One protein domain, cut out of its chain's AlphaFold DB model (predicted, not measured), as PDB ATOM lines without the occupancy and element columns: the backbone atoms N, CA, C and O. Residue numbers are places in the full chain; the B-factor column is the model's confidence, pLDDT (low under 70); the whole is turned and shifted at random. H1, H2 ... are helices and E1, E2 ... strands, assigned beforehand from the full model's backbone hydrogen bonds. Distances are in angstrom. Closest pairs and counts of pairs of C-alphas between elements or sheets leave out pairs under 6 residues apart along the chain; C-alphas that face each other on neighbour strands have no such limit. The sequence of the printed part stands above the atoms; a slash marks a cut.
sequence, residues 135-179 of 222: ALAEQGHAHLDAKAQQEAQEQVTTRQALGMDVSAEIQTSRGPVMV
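What this domain is: This is residues 135 to 179 of the 222 residues of an uncharacterized protein of Xanthomonas axonopodis pv. citri (strain 306) (UniProt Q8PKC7). A small antiparallel hairpin, E1 and E2, packs over residues 145 to 156 of one long helix, H1, which makes the length of the model. After H1 the chain folds back to the hairpin, while residues 135 to 143 of H1 stick out. The 45 printed residues hold H1, E1 and E2 in that order, mixed in class; the whole is loose, with a radius of gyration of the C-alphas of 12.1 A, spanning 41 by 15 by 13 A.

How they stand to each other: E1, residues 169 to 172, and E2, residues 175 to 178, are a hairpin with a tight link, antiparallel at 142 degrees; N 170 and O 177 are 2.8 A apart, within hydrogen-bond range. The closest C-alphas of E1 and H1, residues 135 to 161, are those of Thr 172 and Ala 148, 5.8 A apart. For E2 and H1 they are those of Val 177 and Ala 152, 6.7 A apart. In H1 every O i to N i+4 pair is within hydrogen-bond range.

Where its parts are: H1 measures 38.5 A from C-alpha 135 at (-4.208, -5.056, 6.281) to C-alpha 161. E1 measures 9.4 A, and E2 10.0 A, ending at C-alpha 178 at (14.857, 12.378, 6.526).

The domain as a whole: The C-alphas farthest apart, of Ala 135 and Gly 163, are 41.5 A apart. The printed part has no cut; the H1 to E1 link is short, and residues 165 to 167 have pLDDT under 70.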
ATOM      1  N   ALA A 135      -3.763  -6.449   6.323       78.50
ATOM      2  CA  ALA A 135      -4.208  -5.056   6.281       78.50
ATOM      3  C   ALA A 135      -4.122  -4.372   7.655       78.50
ATOM      4  O   ALA A 135      -3.754  -3.202   7.736       78.50
ATOM      5  N   LEU A 136      -4.410  -5.090   8.745       81.06
ATOM      6  CA  LEU A 136      -4.261  -4.573  10.106       81.06
ATOM      7  C   LEU A 136      -2.788  -4.328  10.458       81.06
ATOM      8  O   LEU A 136      -2.459  -3.309  11.067       81.06
ATOM      9  N   ALA A 137      -1.895  -5.237  10.060       81.75
ATOM     10  CA  ALA A 137      -0.459  -5.041  10.224       81.75
ATOM     11  C   ALA A 137       0.027  -3.817   9.430       81.75
ATOM     12  O   ALA A 137       0.737  -2.975   9.981       81.75
ATOM     13  N   GLU A 138      -0.405  -3.666   8.175       83.88
ATOM     14  CA  GLU A 138      -0.101  -2.496   7.341       83.88
ATOM     15  C   GLU A 138      -0.646  -1.199   7.954       83.88
ATOM     16  O   GLU A 138       0.077  -0.208   8.043       83.88
ATOM     17  N   GLN A 139      -1.878  -1.209   8.472       85.75
ATOM     18  CA  GLN A 139      -2.459  -0.074   9.193       85.75
ATOM     19  C   GLN A 139      -1.630   0.286  10.434       85.75
ATOM     20  O   GLN A 139      -1.398   1.467  10.707       85.75
ATOM     21  N   GLY A 140      -1.163  -0.718  11.180       87.06
ATOM     22  CA  GLY A 140      -0.269  -0.530  12.319       87.06
ATOM     23  C   GLY A 140       1.052   0.120  11.911       87.06
ATOM     24  O   GLY A 140       1.474   1.092  12.540       87.06
ATOM     25  N   HIS A 141       1.673  -0.360  10.834       87.12
ATOM     26  CA  HIS A 141       2.887   0.236  10.275       87.12
ATOM     27  C   HIS A 141       2.659   1.681   9.822       87.12
ATOM     28  O   HIS A 141       3.384   2.567  10.265       87.12
ATOM     29  N   ALA A 142       1.597   1.948   9.061       87.06
ATOM     30  CA  ALA A 142       1.259   3.290   8.597       87.06
ATOM     31  C   ALA A 142       1.025   4.272   9.759       87.06
ATOM     32  O   ALA A 142       1.478   5.415   9.711       87.06
ATOM     33  N   HIS A 143       0.361   3.834  10.833       89.88
ATOM     34  CA  HIS A 143       0.151   4.666  12.019       89.88
ATOM     35  C   HIS A 143       1.464   4.961  12.761       89.88
ATOM     36  O   HIS A 143       1.685   6.073  13.247       89.88
ATOM     37  N   LEU A 144       2.355   3.974  12.851       87.44
ATOM     38  CA  LEU A 144       3.671   4.139  13.463       87.44
ATOM     39  C   LEU A 144       4.583   5.054  12.633       87.44
ATOM     40  O   LEU A 144       5.285   5.880  13.216       87.44
ATOM     41  N   ASP A 145       4.530   4.957  11.307       86.38
ATOM     42  CA  ASP A 145       5.277   5.821  10.391       86.38
ATOM     43  C   ASP A 145       4.759   7.261  10.437       86.38
ATOM     44  O   ASP A 145       5.549   8.201  10.537       86.38
ATOM     45  N   ALA A 146       3.436   7.450  10.462       88.06
ATOM     46  CA  ALA A 146       2.827   8.766  10.641       88.06
ATOM     47  C   ALA A 146       3.258   9.410  11.968       88.06
ATOM     48  O   ALA A 146       3.616  10.589  12.003       88.06
ATOM     49  N   LYS A 147       3.301   8.626  13.055       90.69
ATOM     50  CA  LYS A 147       3.795   9.096  14.354       90.69
ATOM     51  C   LYS A 147       5.271   9.494  14.296       90.69
ATOM     52  O   LYS A 147       5.634  10.531  14.844       90.69
ATOM     53  N   ALA A 148       6.114   8.702  13.635       88.44
ATOM     54  CA  ALA A 148       7.531   9.023  13.476       88.44
ATOM     55  C   ALA A 148       7.728  10.317  12.666       88.44
ATOM     56  O   ALA A 148       8.509  11.176  13.064       88.44
ATOM     57  N   GLN A 149       6.974  10.511  11.579       87.19
ATOM     58  CA  GLN A 149       7.010  11.752  10.795       87.19
ATOM     59  C   GLN A 149       6.542  12.967  11.602       87.19
ATOM     60  O   GLN A 149       7.159  14.027  11.519       87.19
ATOM     61  N   GLN A 150       5.489  12.817  12.409       90.19
ATOM     62  CA  GLN A 150       5.028  13.879  13.301       90.19
ATOM     63  C   GLN A 150       6.109  14.254  14.323       90.19
ATOM     64  O   GLN A 150       6.433  15.432  14.463       90.19
ATOM     65  N   GLU A 151       6.702  13.264  14.995       88.94
ATOM     66  CA  GLU A 151       7.799  13.475  15.947       88.94
ATOM     67  C   GLU A 151       8.974  14.189  15.267       88.94
ATOM     68  O   GLU A 151       9.529  15.148  15.806       88.94
ATOM     69  N   ALA A 152       9.312  13.778  14.042       87.62
ATOM     70  CA  ALA A 152      10.343  14.425  13.249       87.62
ATOM     71  C   ALA A 152       9.997  15.900  12.976       87.62
ATOM     72  O   ALA A 152      10.826  16.780  13.197       87.62
ATOM     73  N   GLN A 153       8.762  16.197  12.567       86.00
ATOM     74  CA  GLN A 153       8.294  17.555  12.279       86.00
ATOM     75  C   GLN A 153       8.295  18.459  13.524       86.00
ATOM     76  O   GLN A 153       8.680  19.630  13.449       86.00
ATOM     77  N   GLU A 154       7.894  17.931  14.680       87.44
ATOM     78  CA  GLU A 154       7.942  18.638  15.964       87.44
ATOM     79  C   GLU A 154       9.386  18.929  16.382       87.44
ATOM     80  O   GLU A 154       9.702  20.050  16.797       87.44
ATOM     81  N   GLN A 155      10.289  17.962  16.202       85.88
ATOM     82  CA  GLN A 155      11.716  18.160  16.437       85.88
ATOM     83  C   GLN A 155      12.311  19.211  15.489       85.88
ATOM     84  O   GLN A 155      13.077  20.056  15.957       85.88
ATOM     85  N   VAL A 156      11.939  19.230  14.199       85.50
ATOM     86  CA  VAL A 156      12.334  20.316  13.278       85.50
ATOM     87  C   VAL A 156      11.863  21.654  13.806       85.50
ATOM     88  O   VAL A 156      12.662  22.573  13.952       85.50
ATOM     89  N   THR A 157      10.569  21.766  14.097       84.25
ATOM     90  CA  THR A 157       9.943  23.029  14.498       84.25
ATOM     91  C   THR A 157      10.583  23.562  15.778       84.25
ATOM     92  O   THR A 157      10.909  24.743  15.874       84.25
ATOM     93  N   THR A 158      10.854  22.671  16.734       84.00
ATOM     94  CA  THR A 158      11.534  23.002  17.989       84.00
ATOM     95  C   THR A 158      12.973  23.457  17.744       84.00
ATOM     96  O   THR A 158      13.400  24.468  18.299       84.00
ATOM     97  N   ARG A 159      13.730  22.762  16.881       82.94
ATOM     98  CA  ARG A 159      15.110  23.148  16.538       82.94
ATOM     99  C   ARG A 159      15.169  24.485  15.801       82.94
ATOM    100  O   ARG A 159      16.001  25.316  16.152       82.94
ATOM    101  N   GLN A 160      14.248  24.724  14.869       82.25
ATOM    102  CA  GLN A 160      14.113  26.002  14.166       82.25
ATOM    103  C   GLN A 160      13.785  27.150  15.122       82.25
ATOM    104  O   GLN A 160      14.412  28.203  15.045       82.25
ATOM    105  N   ALA A 161      12.848  26.949  16.055       81.56
ATOM    106  CA  ALA A 161      12.497  27.956  17.058       81.56
ATOM    107  C   ALA A 161      13.677  28.300  17.983       81.56
ATOM    108  O   ALA A 161      13.822  29.443  18.412       81.56
ATOM    109  N   LEU A 162      14.540  27.322  18.259       83.25
ATOM    110  CA  LEU A 162      15.768  27.500  19.035       83.25
ATOM    111  C   LEU A 162      16.944  28.040  18.195       83.25
ATOM    112  O   LEU A 162      18.036  28.206  18.733       83.25
ATOM    113  N   GLY A 163      16.743  28.314  16.900       75.69
ATOM    114  CA  GLY A 163      17.784  28.808  15.991       75.69
ATOM    115  C   GLY A 163      18.911  27.804  15.733       75.69
ATOM    116  O   GLY A 163      20.006  28.203  15.339       75.69
ATOM    117  N   MET A 164      18.669  26.516  15.988       71.06
ATOM    118  CA  MET A 164      19.624  25.444  15.727       71.06
ATOM    119  C   MET A 164      19.534  24.993  14.268       71.06
ATOM    120  O   MET A 164      18.447  24.948  13.690       71.06
ATOM    121  N   ASP A 165      20.682  24.630  13.693       67.25
ATOM    122  CA  ASP A 165      20.752  24.071  12.344       67.25
ATOM    123  C   ASP A 165      19.929  22.770  12.266       67.25
ATOM    124  O   ASP A 165      19.988  21.916  13.161       67.25
ATOM    125  N   VAL A 166      19.100  22.646  11.230       69.88
ATOM    126  CA  VAL A 166      18.189  21.510  11.062       69.88
ATOM    127  C   VAL A 166      18.925  20.441  10.270       69.88
ATOM    128  O   VAL A 166      19.037  20.529   9.049       69.88
ATOM    129  N   SER A 167      19.410  19.409  10.962       69.75
ATOM    130  CA  SER A 167      19.952  18.223  10.298       69.75
ATOM    131  C   SER A 167      18.924  17.636   9.324       69.75
ATOM    132  O   SER A 167      17.756  17.482   9.678       69.75
ATOM    133  N   ALA A 168      19.378  17.250   8.125       72.50
ATOM    134  CA  ALA A 168      18.542  16.586   7.118       72.50
ATOM    135  C   ALA A 168      17.976  15.235   7.602       72.50
ATOM    136  O   ALA A 168      17.000  14.747   7.040       72.50
ATOM    137  N   GLU A 169      18.574  14.663   8.650       79.69
ATOM    138  CA  GLU A 169      18.199  13.411   9.302       79.69
ATOM    139  C   GLU A 169      17.816  13.678  10.767       79.69
ATOM    140  O   GLU A 169      18.586  14.259  11.541       79.69
ATOM    141  N   ILE A 170      16.612  13.261  11.157       81.81
ATOM    142  CA  ILE A 170      16.070  13.441  12.504       81.81
ATOM    143  C   ILE A 170      15.912  12.091  13.155       81.81
ATOM    144  O   ILE A 170      15.277  11.196  12.605       81.81
ATOM    145  N   GLN A 171      16.459  11.965  14.357       85.00
ATOM    146  CA  GLN A 171      16.298  10.748  15.124       85.00
ATOM    147  C   GLN A 171      14.936  10.735  15.797       85.00
ATOM    148  O   GLN A 171      14.665  11.522  16.702       85.00
ATOM    149  N   THR A 172      14.086   9.836  15.320       83.50
ATOM    150  CA  THR A 172      12.787   9.535  15.916       83.50
ATOM    151  C   THR A 172      12.891   8.254  16.725       83.50
ATOM    152  O   THR A 172      13.851   7.488  16.605       83.50
ATOM    153  N   SER A 173      11.861   7.962  17.508       80.00
ATOM    154  CA  SER A 173      11.747   6.701  18.242       80.00
ATOM    155  C   SER A 173      11.837   5.423  17.381       80.00
ATOM    156  O   SER A 173      12.138   4.359  17.923       80.00
ATOM    157  N   ARG A 174      11.623   5.491  16.055       83.81
ATOM    158  CA  ARG A 174      11.803   4.351  15.126       83.81
ATOM    159  C   ARG A 174      13.099   4.394  14.314       83.81
ATOM    160  O   ARG A 174      13.304   3.533  13.463       83.81
ATOM    161  N   GLY A 175      13.973   5.354  14.595       84.75
ATOM    162  CA  GLY A 175      15.219   5.566  13.872       84.75
ATOM    163  C   GLY A 175      15.204   6.843  13.028       84.75
ATOM    164  O   GLY A 175      14.340   7.711  13.213       84.75
ATOM    165  N   PRO A 176      16.185   6.985  12.130       85.88
ATOM    166  CA  PRO A 176      16.369   8.212  11.381       85.88
ATOM    167  C   PRO A 176      15.283   8.424  10.327       85.88
ATOM    168  O   PRO A 176      15.040   7.568   9.478       85.88
ATOM    169  N   VAL A 177      14.661   9.599  10.360       85.81
ATOM    170  CA  VAL A 177      13.718  10.083   9.349       85.81
ATOM    171  C   VAL A 177      14.329  11.295   8.659       85.81
ATOM    172  O   VAL A 177      14.716  12.266   9.308       85.81
ATOM    173  N   MET A 178      14.401  11.249   7.330       86.50
ATOM    174  CA  MET A 178      14.857  12.378   6.526       86.50
ATOM    175  C   MET A 178      13.731  13.409   6.405       86.50
ATOM    176  O   MET A 178      12.669  13.089   5.871       86.50
ATOM    177  N   VAL A 179      13.949  14.643   6.862       82.50
ATOM    178  CA  VAL A 179      12.968  15.731   6.714       82.50
ATOM    179  C   VAL A 179      13.573  16.838   5.866       82.50
ATOM    180  O   VAL A 179      14.623  17.388   6.188       82.50
TER     181      VAL A 179